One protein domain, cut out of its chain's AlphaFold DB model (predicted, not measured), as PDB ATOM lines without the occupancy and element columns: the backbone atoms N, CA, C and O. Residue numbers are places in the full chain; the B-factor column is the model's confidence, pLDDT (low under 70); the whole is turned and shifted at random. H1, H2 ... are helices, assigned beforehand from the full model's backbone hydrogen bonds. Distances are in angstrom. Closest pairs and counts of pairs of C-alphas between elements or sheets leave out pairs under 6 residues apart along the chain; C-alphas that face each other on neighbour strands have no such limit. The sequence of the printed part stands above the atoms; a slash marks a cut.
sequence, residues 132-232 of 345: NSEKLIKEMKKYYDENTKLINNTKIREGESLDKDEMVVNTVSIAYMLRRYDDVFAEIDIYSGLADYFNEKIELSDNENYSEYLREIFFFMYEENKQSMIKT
ATOM      1  N   ASN A 132       3.554  41.044  63.783       92.19
ATOM      2  CA  ASN A 132       4.557  40.603  62.795       92.19
ATOM      3  C   ASN A 132       3.938  39.965  61.548       92.19
ATOM      4  O   ASN A 132       4.668  39.517  60.665       92.19
ATOM      5  N   SER A 133       2.613  39.951  61.460       90.69
ATOM      6  CA  SER A 133       1.820  39.299  60.422       90.69
ATOM      7  C   SER A 133       2.302  39.607  59.002       90.69
ATOM      8  O   SER A 133       2.655  38.691  58.267       90.69
ATOM      9  N   GLU A 134       2.448  40.888  58.641       92.19
ATOM     10  CA  GLU A 134       2.921  41.307  57.309       92.19
ATOM     11  C   GLU A 134       4.306  40.719  56.977       92.19
ATOM     12  O   GLU A 134       4.554  40.213  55.878       92.19
ATOM     13  N   LYS A 135       5.220  40.743  57.955       93.12
ATOM     14  CA  LYS A 135       6.576  40.206  57.802       93.12
ATOM     15  C   LYS A 135       6.550  38.687  57.620       93.12
ATOM     16  O   LYS A 135       7.282  38.176  56.775       93.12
ATOM     17  N   LEU A 136       5.733  37.978  58.397       93.69
ATOM     18  CA  LEU A 136       5.612  36.520  58.341       93.69
ATOM     19  C   LEU A 136       4.928  36.056  57.045       93.69
ATOM     20  O   LEU A 136       5.433  35.141  56.400       93.69
ATOM     21  N   ILE A 137       3.874  36.742  56.589       93.81
ATOM     22  CA  ILE A 137       3.220  36.483  55.292       93.81
ATOM     23  C   ILE A 137       4.222  36.666  54.147       93.81
ATOM     24  O   ILE A 137       4.324  35.823  53.255       93.81
ATOM     25  N   LYS A 138       5.043  37.724  54.188       92.81
ATOM     26  CA  LYS A 138       6.108  37.933  53.196       92.81
ATOM     27  C   LYS A 138       7.146  36.805  53.187       92.81
ATOM     28  O   LYS A 138       7.692  36.494  52.129       92.81
ATOM     29  N   GLU A 139       7.457  36.215  54.339       92.75
ATOM     30  CA  GLU A 139       8.313  35.027  54.392       92.75
ATOM     31  C   GLU A 139       7.595  33.791  53.835       92.75
ATOM     32  O   GLU A 139       8.229  33.029  53.107       92.75
ATOM     33  N   MET A 140       6.287  33.635  54.079       93.12
ATOM     34  CA  MET A 140       5.493  32.503  53.579       93.12
ATOM     35  C   MET A 140       5.457  32.482  52.052       93.12
ATOM     36  O   MET A 140       5.642  31.433  51.441       93.12
ATOM     37  N   LYS A 141       5.385  33.657  51.416       93.06
ATOM     38  CA  LYS A 141       5.481  33.793  49.952       93.06
ATOM     39  C   LYS A 141       6.764  33.211  49.343       93.06
ATOM     40  O   LYS A 141       6.795  32.951  48.150       93.06
ATOM     41  N   LYS A 142       7.829  32.977  50.119       92.56
ATOM     42  CA  LYS A 142       9.063  32.331  49.619       92.56
ATOM     43  C   LYS A 142       8.945  30.810  49.482       92.56
ATOM     44  O   LYS A 142       9.826  30.183  48.897       92.56
ATOM     45  N   TYR A 143       7.907  30.229  50.068       93.69
ATOM     46  CA  TYR A 143       7.554  28.814  49.966       93.69
ATOM     47  C   TYR A 143       6.457  28.590  48.920       93.69
ATOM     48  O   TYR A 143       6.229  27.461  48.506       93.69
ATOM     49  N   TYR A 144       5.789  29.659  48.490       94.31
ATOM     50  CA  TYR A 144       4.707  29.627  47.520       94.31
ATOM     51  C   TYR A 144       5.232  29.668  46.084       94.31
ATOM     52  O   TYR A 144       5.995  30.567  45.721       94.31
ATOM     53  N   ASP A 145       4.817  28.708  45.260       93.62
ATOM     54  CA  ASP A 145       5.102  28.709  43.827       93.62
ATOM     55  C   ASP A 145       3.995  29.444  43.074       93.62
ATOM     56  O   ASP A 145       2.857  28.986  42.999       93.62
ATOM     57  N   GLU A 146       4.346  30.553  42.432       91.69
ATOM     58  CA  GLU A 146       3.397  31.346  41.650       91.69
ATOM     59  C   GLU A 146       2.832  30.606  40.429       91.69
ATOM     60  O   GLU A 146       1.779  31.002  39.928       91.69
ATOM     61  N   ASN A 147       3.502  29.559  39.929       91.00
ATOM     62  CA  ASN A 147       3.039  28.823  38.749       91.00
ATOM     63  C   ASN A 147       1.983  27.778  39.098       91.00
ATOM     64  O   ASN A 147       0.956  27.695  38.432       91.00
ATOM     65  N   THR A 148       2.254  26.959  40.114       93.25
ATOM     66  CA  THR A 148       1.323  25.921  40.575       93.25
ATOM     67  C   THR A 148       0.327  26.431  41.599       93.25
ATOM     68  O   THR A 148      -0.675  25.762  41.826       93.25
ATOM     69  N   LYS A 149       0.575  27.607  42.188       95.69
ATOM     70  CA  LYS A 149      -0.255  28.195  43.241       95.69
ATOM     71  C   LYS A 149      -0.322  27.299  44.490       95.69
ATOM     72  O   LYS A 149      -1.316  27.290  45.208       95.69
ATOM     73  N   LEU A 150       0.755  26.554  44.756       95.06
ATOM     74  CA  LEU A 150       0.909  25.636  45.888       95.06
ATOM     75  C   LEU A 150       2.081  26.056  46.784       95.06
ATOM     76  O   LEU A 150       3.000  26.756  46.354       95.06
ATOM     77  N   ILE A 151       2.062  25.604  48.034       95.06
ATOM     78  CA  ILE A 151       3.103  25.851  49.032       95.06
ATOM     79  C   ILE A 151       4.020  24.627  49.132       95.06
ATOM     80  O   ILE A 151       3.574  23.504  49.351       95.06
ATOM     81  N   ASN A 152       5.321  24.853  48.983       94.06
ATOM     82  CA  ASN A 152       6.359  23.855  49.193       94.06
ATOM     83  C   ASN A 152       6.832  23.842  50.652       94.06
ATOM     84  O   ASN A 152       6.833  24.872  51.324       94.06
ATOM     85  N   ASN A 153       7.334  22.703  51.130       90.31
ATOM     86  CA  ASN A 153       7.845  22.619  52.496       90.31
ATOM     87  C   ASN A 153       9.105  23.472  52.718       90.31
ATOM     88  O   ASN A 153       9.326  24.040  53.790       90.31
ATOM     89  N   THR A 154       9.945  23.565  51.689       89.81
ATOM     90  CA  THR A 154      11.199  24.320  51.697       89.81
ATOM     91  C   THR A 154      11.104  25.560  50.814       89.81
ATOM     92  O   THR A 154      10.264  25.667  49.921       89.81
ATOM     93  N   LYS A 155      11.987  26.532  51.066       88.00
ATOM     94  CA  LYS A 155      12.056  27.756  50.259       88.00
ATOM     95  C   LYS A 155      12.364  27.411  48.812       88.00
ATOM     96  O   LYS A 155      13.378  26.766  48.556       88.00
ATOM     97  N   ILE A 156      11.544  27.917  47.903       84.19
ATOM     98  CA  ILE A 156      11.697  27.666  46.476       84.19
ATOM     99  C   ILE A 156      12.909  28.434  45.962       84.19
ATOM    100  O   ILE A 156      13.041  29.644  46.181       84.19
ATOM    101  N   ARG A 157      13.802  27.730  45.265       82.19
ATOM    102  CA  ARG A 157      14.905  28.346  44.525       82.19
ATOM    103  C   ARG A 157      14.653  28.245  43.028       82.19
ATOM    104  O   ARG A 157      14.030  27.309  42.534       82.19
ATOM    105  N   GLU A 158      15.154  29.231  42.295       74.06
ATOM    106  CA  GLU A 158      15.016  29.279  40.843       74.06
ATOM    107  C   GLU A 158      15.618  28.018  40.192       74.06
ATOM    108  O   GLU A 158      16.777  27.675  40.436       74.06
ATOM    109  N   GLY A 159      14.822  27.328  39.367       67.50
ATOM    110  CA  GLY A 159      15.237  26.125  38.637       67.50
ATOM    111  C   GLY A 159      15.105  24.798  39.397       67.50
ATOM    112  O   GLY A 159      15.512  23.768  38.857       67.50
ATOM    113  N   GLU A 160      14.548  24.788  40.611       77.00
ATOM    114  CA  GLU A 160      14.246  23.542  41.328       77.00
ATOM    115  C   GLU A 160      13.030  22.825  40.720       77.00
ATOM    116  O   GLU A 160      11.994  23.431  40.451       77.00
ATOM    117  N   SER A 161      13.164  21.514  40.498       74.88
ATOM    118  CA  SER A 161      12.026  20.648  40.188       74.88
ATOM    119  C   SER A 161      11.329  20.307  41.495       74.88
ATOM    120  O   SER A 161      11.946  19.698  42.367       74.88
ATOM    121  N   LEU A 162      10.061  20.676  41.612       84.38
ATOM    122  CA  LEU A 162       9.254  20.432  42.802       84.38
ATOM    123  C   LEU A 162       8.276  19.285  42.544       84.38
ATOM    124  O   LEU A 162       7.708  19.185  41.452       84.38
ATOM    125  N   ASP A 163       8.092  18.421  43.539       87.69
ATOM    126  CA  ASP A 163       7.059  17.392  43.498       87.69
ATOM    127  C   ASP A 163       5.706  18.019  43.853       87.69
ATOM    128  O   ASP A 163       5.478  18.466  44.978       87.69
ATOM    129  N   LYS A 164       4.799  18.065  42.871       87.69
ATOM    130  CA  LYS A 164       3.458  18.625  43.056       87.69
ATOM    131  C   LYS A 164       2.655  17.872  44.113       87.69
ATOM    132  O   LYS A 164       1.891  18.515  44.825       87.69
ATOM    133  N   ASP A 165       2.796  16.550  44.208       88.88
ATOM    134  CA  ASP A 165       2.026  15.764  45.170       88.88
ATOM    135  C   ASP A 165       2.482  16.121  46.600       88.88
ATOM    136  O   ASP A 165       1.639  16.395  47.451       88.88
ATOM    137  N   GLU A 166       3.794  16.265  46.844       88.75
ATOM    138  CA  GLU A 166       4.325  16.756  48.130       88.75
ATOM    139  C   GLU A 166       3.872  18.190  48.441       88.75
ATOM    140  O   GLU A 166       3.487  18.500  49.571       88.75
ATOM    141  N   MET A 167       3.888  19.085  47.450       93.38
ATOM    142  CA  MET A 167       3.409  20.458  47.632       93.38
ATOM    143  C   MET A 167       1.926  20.503  48.005       93.38
ATOM    144  O   MET A 167       1.535  21.310  48.845       93.38
ATOM    145  N   VAL A 168       1.092  19.632  47.435       93.75
ATOM    146  CA  VAL A 168      -0.326  19.542  47.804       93.75
ATOM    147  C   VAL A 168      -0.494  19.136  49.263       93.75
ATOM    148  O   VAL A 168      -1.269  19.787  49.961       93.75
ATOM    149  N   VAL A 169       0.255  18.138  49.751       89.56
ATOM    150  CA  VAL A 169       0.201  17.731  51.170       89.56
ATOM    151  C   VAL A 169       0.480  18.916  52.086       89.56
ATOM    152  O   VAL A 169      -0.291  19.204  53.001       89.56
ATOM    153  N   ASN A 170       1.566  19.636  51.803       92.00
ATOM    154  CA  ASN A 170       1.969  20.788  52.601       92.00
ATOM    155  C   ASN A 170       0.944  21.923  52.507       92.00
ATOM    156  O   ASN A 170       0.596  22.528  53.518       92.00
ATOM    157  N   THR A 171       0.426  22.187  51.306       95.25
ATOM    158  CA  THR A 171      -0.579  23.231  51.080       95.25
ATOM    159  C   THR A 171      -1.845  22.940  51.869       95.25
ATOM    160  O   THR A 171      -2.322  23.829  52.557       95.25
ATOM    161  N   VAL A 172      -2.358  21.708  51.822       92.44
ATOM    162  CA  VAL A 172      -3.551  21.297  52.574       92.44
ATOM    163  C   VAL A 172      -3.314  21.398  54.084       92.44
ATOM    164  O   VAL A 172      -4.149  21.965  54.781       92.44
ATOM    165  N   SER A 173      -2.167  20.927  54.588       89.94
ATOM    166  CA  SER A 173      -1.801  21.046  56.012       89.94
ATOM    167  C   SER A 173      -1.826  22.509  56.482       89.94
ATOM    168  O   SER A 173      -2.485  22.851  57.463       89.94
ATOM    169  N   ILE A 174      -1.184  23.407  55.726       93.44
ATOM    170  CA  ILE A 174      -1.147  24.847  56.027       93.44
ATOM    171  C   ILE A 174      -2.525  25.491  55.877       93.44
ATOM    172  O   ILE A 174      -2.870  26.370  56.665       93.44
ATOM    173  N   ALA A 175      -3.298  25.063  54.881       92.75
ATOM    174  CA  ALA A 175      -4.652  25.532  54.630       92.75
ATOM    175  C   ALA A 175      -5.557  25.272  55.834       92.75
ATOM    176  O   ALA A 175      -6.166  26.211  56.338       92.75
ATOM    177  N   TYR A 176      -5.550  24.042  56.358       89.69
ATOM    178  CA  TYR A 176      -6.262  23.726  57.592       89.69
ATOM    179  C   TYR A 176      -5.719  24.550  58.759       89.69
ATOM    180  O   TYR A 176      -6.497  25.251  59.396       89.69
ATOM    181  N   MET A 177      -4.404  24.572  59.002       90.88
ATOM    182  CA  MET A 177      -3.830  25.346  60.114       90.88
ATOM    183  C   MET A 177      -4.232  26.827  60.095       90.88
ATOM    184  O   MET A 177      -4.492  27.404  61.137       90.88
ATOM    185  N   LEU A 178      -4.275  27.462  58.924       91.25
ATOM    186  CA  LEU A 178      -4.527  28.898  58.792       91.25
ATOM    187  C   LEU A 178      -5.959  29.224  58.345       91.25
ATOM    188  O   LEU A 178      -6.212  30.362  57.957       91.25
ATOM    189  N   ARG A 179      -6.904  28.276  58.423       88.12
ATOM    190  CA  ARG A 179      -8.290  28.436  57.927       88.12
ATOM    191  C   ARG A 179      -9.087  29.579  58.565       88.12
ATOM    192  O   ARG A 179     -10.034  30.070  57.976       88.12
ATOM    193  N   ARG A 180      -8.691  30.051  59.753       81.25
ATOM    194  CA  ARG A 180      -9.276  31.245  60.406       81.25
ATOM    195  C   ARG A 180      -8.485  32.528  60.177       81.25
ATOM    196  O   ARG A 180      -8.783  33.563  60.780       81.25
ATOM    197  N   TYR A 181      -7.431  32.457  59.372       85.19
ATOM    198  CA  TYR A 181      -6.520  33.559  59.142       85.19
ATOM    199  C   TYR A 181      -6.564  34.056  57.694       85.19
ATOM    200  O   TYR A 181      -5.573  34.010  56.964       85.19
ATOM    201  N   ASP A 182      -7.719  34.614  57.326       79.81
ATOM    202  CA  ASP A 182      -8.050  35.104  55.982       79.81
ATOM    203  C   ASP A 182      -6.976  36.002  55.351       79.81
ATOM    204  O   ASP A 182      -6.744  35.933  54.143       79.81
ATOM    205  N   ASP A 183      -6.282  36.823  56.150       84.19
ATOM    206  CA  ASP A 183      -5.250  37.748  55.660       84.19
ATOM    207  C   ASP A 183      -4.116  37.020  54.915       84.19
ATOM    208  O   ASP A 183      -3.518  37.576  53.994       84.19
ATOM    209  N   VAL A 184      -3.820  35.768  55.284       84.19
ATOM    210  CA  VAL A 184      -2.788  34.967  54.614       84.19
ATOM    211  C   VAL A 184      -3.247  34.574  53.211       84.19
ATOM    212  O   VAL A 184      -2.513  34.784  52.243       84.19
ATOM    213  N   PHE A 185      -4.463  34.040  53.083       84.69
ATOM    214  CA  PHE A 185      -4.994  33.560  51.801       84.69
ATOM    215  C   PHE A 185      -5.545  34.676  50.909       84.69
ATOM    216  O   PHE A 185      -5.692  34.484  49.704       84.69
ATOM    217  N   ALA A 186      -5.738  35.882  51.447       85.25
ATOM    218  CA  ALA A 186      -5.920  37.087  50.642       85.25
ATOM    219  C   ALA A 186      -4.663  37.438  49.817       85.25
ATOM    220  O   ALA A 186      -4.759  38.025  48.741       85.25
ATOM    221  N   GLU A 187      -3.481  37.069  50.316       87.62
ATOM    222  CA  GLU A 187      -2.180  37.383  49.719       87.62
ATOM    223  C   GLU A 187      -1.551  36.199  48.965       87.62
ATOM    224  O   GLU A 187      -0.583  36.393  48.220       87.62
ATOM    225  N   ILE A 188      -2.069  34.986  49.181       91.12
ATOM    226  CA  ILE A 188      -1.584  33.720  48.626       91.12
ATOM    227  C   ILE A 188      -2.792  32.918  48.130       91.12
ATOM    228  O   ILE A 188      -3.515  32.314  48.921       91.12
ATOM    229  N   ASP A 189      -3.002  32.885  46.814       93.00
ATOM    230  CA  ASP A 189      -4.120  32.159  46.203       93.00
ATOM    231  C   ASP A 189      -3.829  30.654  46.171       93.00
ATOM    232  O   ASP A 189      -3.317  30.140  45.179       93.00
ATOM    233  N   ILE A 190      -4.102  29.955  47.271       95.12
ATOM    234  CA  ILE A 190      -3.979  28.491  47.336       95.12
ATOM    235  C   ILE A 190      -5.194  27.774  46.736       95.12
ATOM    236  O   ILE A 190      -5.070  26.648  46.255       95.12
ATOM    237  N   TYR A 191      -6.367  28.415  46.734       95.81
ATOM    238  CA  TYR A 191      -7.617  27.783  46.311       95.81
ATOM    239  C   TYR A 191      -7.584  27.428  44.823       95.81
ATOM    240  O   TYR A 191      -8.013  26.337  44.449       95.81
ATOM    241  N   SER A 192      -7.037  28.308  43.975       96.50
ATOM    242  CA  SER A 192      -6.867  28.010  42.548       96.50
ATOM    243  C   SER A 192      -5.901  26.843  42.318       96.50
ATOM    244  O   SER A 192      -6.208  25.951  41.532       96.50
ATOM    245  N   GLY A 193      -4.776  26.792  43.041       96.38
ATOM    246  CA  GLY A 193      -3.791  25.710  42.909       96.38
ATOM    247  C   GLY A 193      -4.333  24.348  43.336       96.38
ATOM    248  O   GLY A 193      -4.168  23.353  42.624       96.38
ATOM    249  N   LEU A 194      -5.045  24.303  44.467       96.69
ATOM    250  CA  LEU A 194      -5.720  23.091  44.933       96.69
ATOM    251  C   LEU A 194      -6.829  22.655  43.965       96.69
ATOM    252  O   LEU A 194      -6.952  21.463  43.685       96.69
ATOM    253  N   ALA A 195      -7.603  23.597  43.417       97.12
ATOM    254  CA  ALA A 195      -8.646  23.297  42.441       97.12
ATOM    255  C   ALA A 195      -8.076  22.740  41.129       97.12
ATOM    256  O   ALA A 195      -8.591  21.747  40.614       97.12
ATOM    257  N   ASP A 196      -7.002  23.335  40.604       96.06
ATOM    258  CA  ASP A 196      -6.329  22.867  39.391       96.06
ATOM    259  C   ASP A 196      -5.788  21.448  39.576       96.06
ATOM    260  O   ASP A 196      -6.066  20.567  38.756       96.06
ATOM    261  N   TYR A 197      -5.087  21.196  40.688       95.00
ATOM    262  CA  TYR A 197      -4.605  19.859  41.028       95.00
ATOM    263  C   TYR A 197      -5.752  18.854  41.140       95.00
ATOM    264  O   TYR A 197      -5.702  17.773  40.547       95.00
ATOM    265  N   PHE A 198      -6.809  19.216  41.871       95.12
ATOM    266  CA  PHE A 198      -7.969  18.359  42.061       95.12
ATOM    267  C   PHE A 198      -8.608  17.997  40.718       95.12
ATOM    268  O   PHE A 198      -8.824  16.822  40.433       95.12
ATOM    269  N   ASN A 199      -8.864  18.993  39.869       94.50
ATOM    270  CA  ASN A 199      -9.518  18.822  38.573       94.50
ATOM    271  C   ASN A 199      -8.673  18.027  37.571       94.50
ATOM    272  O   ASN A 199      -9.235  17.345  36.712       94.50
ATOM    273  N   GLU A 200      -7.344  18.107  37.666       92.00
ATOM    274  CA  GLU A 200      -6.420  17.275  36.895       92.00
ATOM    275  C   GLU A 200      -6.490  15.813  37.358       92.00
ATOM    276  O   GLU A 200      -6.671  14.902  36.547       92.00
ATOM    277  N   LYS A 201      -6.372  15.577  38.669       90.88
ATOM    278  CA  LYS A 201      -6.236  14.229  39.234       90.88
ATOM    279  C   LYS A 201      -7.554  13.466  39.288       90.88
ATOM    280  O   LYS A 201      -7.555  12.282  38.973       90.88
ATOM    281  N   ILE A 202      -8.673  14.123  39.593       89.81
ATOM    282  CA  ILE A 202      -9.993  13.477  39.670       89.81
ATOM    283  C   ILE A 202     -10.401  12.831  38.339       89.81
ATOM    284  O   ILE A 202     -11.116  11.833  38.313       89.81
ATOM    285  N   GLU A 203      -9.919  13.365  37.214       85.12
ATOM    286  CA  GLU A 203     -10.189  12.798  35.894       85.12
ATOM    287  C   GLU A 203      -9.433  11.494  35.642       85.12
ATOM    288  O   GLU A 203      -9.936  10.628  34.920       85.12
ATOM    289  N   LEU A 204      -8.250  11.373  36.243       83.12
ATOM    290  CA  LEU A 204      -7.344  10.234  36.135       83.12
ATOM    291  C   LEU A 204      -7.609   9.174  37.211       83.12
ATOM    292  O   LEU A 204      -7.190   8.031  37.044       83.12
ATOM    293  N   SER A 205      -8.274   9.550  38.303       79.44
ATOM    294  CA  SER A 205      -8.586   8.656  39.412       79.44
ATOM    295  C   SER A 205      -9.717   7.683  39.085       79.44
ATOM    296  O   SER A 205     -10.714   8.017  38.442       79.44
ATOM    297  N   ASP A 206      -9.561   6.474  39.613       72.00
ATOM    298  CA  ASP A 206     -10.578   5.437  39.723       72.00
ATOM    299  C   ASP A 206     -10.619   4.918  41.174       72.00
ATOM    300  O   ASP A 206      -9.935   5.440  42.058       72.00
ATOM    301  N   ASN A 207     -11.423   3.884  41.431       61.88
ATOM    302  CA  ASN A 207     -11.564   3.304  42.770       61.88
ATOM    303  C   ASN A 207     -10.288   2.607  43.291       61.88
ATOM    304  O   ASN A 207     -10.244   2.261  44.471       61.88
ATOM    305  N   GLU A 208      -9.274   2.364  42.450       59.19
ATOM    306  CA  GLU A 208      -8.039   1.651  42.816       59.19
ATOM    307  C   GLU A 208      -6.830   2.592  42.970       59.19
ATOM    308  O   GLU A 208      -5.954   2.325  43.789       59.19
ATOM    309  N   ASN A 209      -6.802   3.716  42.244       59.25
ATOM    310  CA  ASN A 209      -5.709   4.699  42.219       59.25
ATOM    311  C   ASN A 209      -6.101   6.044  42.851       59.25
ATOM    312  O   ASN A 209      -5.713   7.121  42.386       59.25
ATOM    313  N   TYR A 210      -6.908   5.988  43.904       64.62
ATOM    314  CA  TYR A 210      -7.347   7.173  44.621       64.62
ATOM    315  C   TYR A 210      -6.203   7.830  45.405       64.62
ATOM    316  O   TYR A 210      -5.538   7.187  46.216       64.62
ATOM    317  N   SER A 211      -6.014   9.134  45.198       67.88
ATOM    318  CA  SER A 211      -5.162   9.957  46.054       67.88
ATOM    319  C   SER A 211      -5.965  10.437  47.261       67.88
ATOM    320  O   SER A 211      -6.961  11.142  47.098       67.88
ATOM    321  N   GLU A 212      -5.507  10.115  48.472       75.88
ATOM    322  CA  GLU A 212      -6.108  10.611  49.718       75.88
ATOM    323  C   GLU A 212      -6.206  12.145  49.759       75.88
ATOM    324  O   GLU A 212      -7.132  12.685  50.354       75.88
ATOM    325  N   TYR A 213      -5.330  12.852  49.039       84.88
ATOM    326  CA  TYR A 213      -5.324  14.312  48.971       84.88
ATOM    327  C   TYR A 213      -6.558  14.881  48.274       84.88
ATOM    328  O   TYR A 213      -7.019  15.955  48.644       84.88
ATOM    329  N   LEU A 214      -7.156  14.157  47.321       89.50
ATOM    330  CA  LEU A 214      -8.430  14.569  46.731       89.50
ATOM    331  C   LEU A 214      -9.531  14.625  47.797       89.50
ATOM    332  O   LEU A 214     -10.366  15.523  47.761       89.50
ATOM    333  N   ARG A 215      -9.512  13.711  48.779       89.25
ATOM    334  CA  ARG A 215     -10.435  13.752  49.925       89.25
ATOM    335  C   ARG A 215     -10.289  15.057  50.684       89.25
ATOM    336  O   ARG A 215     -11.267  15.753  50.928       89.25
ATOM    337  N   GLU A 216      -9.050  15.339  51.070       89.75
ATOM    338  CA  GLU A 216      -8.724  16.429  51.976       89.75
ATOM    339  C   GLU A 216      -8.978  17.781  51.310       89.75
ATOM    340  O   GLU A 216      -9.533  18.669  51.950       89.75
ATOM    341  N   ILE A 217      -8.663  17.902  50.013       94.19
ATOM    342  CA  ILE A 217      -8.992  19.079  49.205       94.19
ATOM    343  C   ILE A 217     -10.506  19.251  49.098       94.19
ATOM    344  O   ILE A 217     -10.983  20.367  49.259       94.19
ATOM    345  N   PHE A 218     -11.272  18.189  48.820       94.12
ATOM    346  CA  PHE A 218     -12.727  18.316  48.716       94.12
ATOM    347  C   PHE A 218     -13.341  18.853  50.007       94.12
ATOM    348  O   PHE A 218     -14.088  19.825  49.942       94.12
ATOM    349  N   PHE A 219     -13.019  18.246  51.153       92.31
ATOM    350  CA  PHE A 219     -13.582  18.672  52.434       92.31
ATOM    351  C   PHE A 219     -13.147  20.092  52.793       92.31
ATOM    352  O   PHE A 219     -14.004  20.918  53.085       92.31
ATOM    353  N   PHE A 220     -11.869  20.433  52.600       92.25
ATOM    354  CA  PHE A 220     -11.394  21.804  52.796       92.25
ATOM    355  C   PHE A 220     -12.157  22.803  51.908       92.25
ATOM    356  O   PHE A 220     -12.672  23.813  52.375       92.25
ATOM    357  N   MET A 221     -12.306  22.506  50.614       94.00
ATOM    358  CA  MET A 221     -13.036  23.372  49.683       94.00
ATOM    359  C   MET A 221     -14.535  23.438  49.999       94.00
ATOM    360  O   MET A 221     -15.169  24.442  49.680       94.00
ATOM    361  N   TYR A 222     -15.121  22.392  50.584       93.12
ATOM    362  CA  TYR A 222     -16.513  22.390  51.030       93.12
ATOM    363  C   TYR A 222     -16.703  23.293  52.256       93.12
ATOM    364  O   TYR A 222     -17.570  24.167  52.220       93.12
ATOM    365  N   GLU A 223     -15.859  23.146  53.282       89.75
ATOM    366  CA  GLU A 223     -15.850  23.983  54.493       89.75
ATOM    367  C   GLU A 223     -15.691  25.475  54.149       89.75
ATOM    368  O   GLU A 223     -16.427  26.331  54.646       89.75
ATOM    369  N   GLU A 224     -14.812  25.780  53.195       90.50
ATOM    370  CA  GLU A 224     -14.499  27.141  52.745       90.50
ATOM    371  C   GLU A 224     -15.514  27.717  51.736       90.50
ATOM    372  O   GLU A 224     -15.348  28.831  51.223       90.50
ATOM    373  N   ASN A 225     -16.580  26.974  51.414       92.12
ATOM    374  CA  ASN A 225     -17.579  27.328  50.399       92.12
ATOM    375  C   ASN A 225     -16.972  27.624  49.007       92.12
ATOM    376  O   ASN A 225     -17.374  28.557  48.301       92.12
ATOM    377  N   LYS A 226     -15.974  26.831  48.607       93.88
ATOM    378  CA  LYS A 226     -15.245  26.892  47.327       93.88
ATOM    379  C   LYS A 226     -15.468  25.672  46.432       93.88
ATOM    380  O   LYS A 226     -14.852  25.564  45.375       93.88
ATOM    381  N   GLN A 227     -16.384  24.779  46.789       92.69
ATOM    382  CA  GLN A 227     -16.707  23.556  46.053       92.69
ATOM    383  C   GLN A 227     -17.071  23.788  44.576       92.69
ATOM    384  O   GLN A 227     -16.875  22.905  43.750       92.69
ATOM    385  N   SER A 228     -17.537  24.985  44.196       95.31
ATOM    386  CA  SER A 228     -17.799  25.330  42.789       95.31
ATOM    387  C   SER A 228     -16.544  25.403  41.910       95.31
ATOM    388  O   SER A 228     -16.664  25.508  40.693       95.31
ATOM    389  N   MET A 229     -15.347  25.413  42.507       97.00
ATOM    390  CA  MET A 229     -14.068  25.438  41.789       97.00
ATOM    391  C   MET A 229     -13.608  24.040  41.349       97.00
ATOM    392  O   MET A 229     -12.701  23.928  40.523       97.00
ATOM    393  N   ILE A 230     -14.222  22.978  41.877       95.50
ATOM    394  CA  ILE A 230     -13.803  21.593  41.650       95.50
ATOM    395  C   ILE A 230     -14.886  20.756  40.962       95.50
ATOM    396  O   ILE A 230     -16.085  20.982  41.118       95.50
ATOM    397  N   LYS A 231     -14.444  19.768  40.186       93.50
ATOM    398  CA  LYS A 231     -15.274  18.817  39.439       93.50
ATOM    399  C   LYS A 231     -15.692  17.638  40.310       93.50
ATOM    400  O   LYS A 231     -14.885  16.763  40.615       93.50
ATOM    401  N   THR A 232     -16.956  17.578  40.706       90.62
ATOM    402  CA  THR A 232     -17.432  16.576  41.674       90.62
ATOM    403  C   THR A 232     -18.080  15.342  41.041       90.62
ATOM    404  O   THR A 232     -18.582  14.486  41.765       90.62
TER     405      THR A 232
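What this domain is: This is residues 132 to 232 of the 345 residues of an uncharacterized protein of Eubacterium uniforme (UniProt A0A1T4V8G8). H2, H4 and H5 make the body of a flat model, H5 packing on both others; H1 and H3 sit at one end, and residues 141 to 163 form a long loop. The printed part has 101 residues with five named helices, H1 to H5, and no named strand: all helix. It is compact, radius of gyration of the C-alphas 13.6 A, spanning 44 by 33 by 18 A.

How they stand to each other: Start at H1, residues 133 to 140, close to but not clearly touching H3, residues 182 to 187; closest C-alphas, Ile 137 and Val 184, 6.2 A. H2, residues 164 to 177, touches H5, residues 212 to 223; closest C-alphas, Val 172 and Ile 217, 6.8 A. H4, residues 190 to 204, touches H5 at a steep tilt of 48 degrees, opposite ways; closest C-alphas, Phe 198 and Leu 214, 6.0 A. Each O i to N i+4 pair is within hydrogen-bond range in H1, H2 and H5, against 1 of 2 in H3 and 9 of 11 in H4.

Where its parts are: Find C-alpha 133 at (1.820, 39.299, 60.422), where H1 begins. H2 runs 19.7 A, H4 21.7 A; H5 ends at C-alpha 223, (-15.850, 23.983, 54.493).

The domain as a whole: The printed part has no cut. H1 to H2 is a long link. Residues 159 and 207 to 211 have pLDDT under 70.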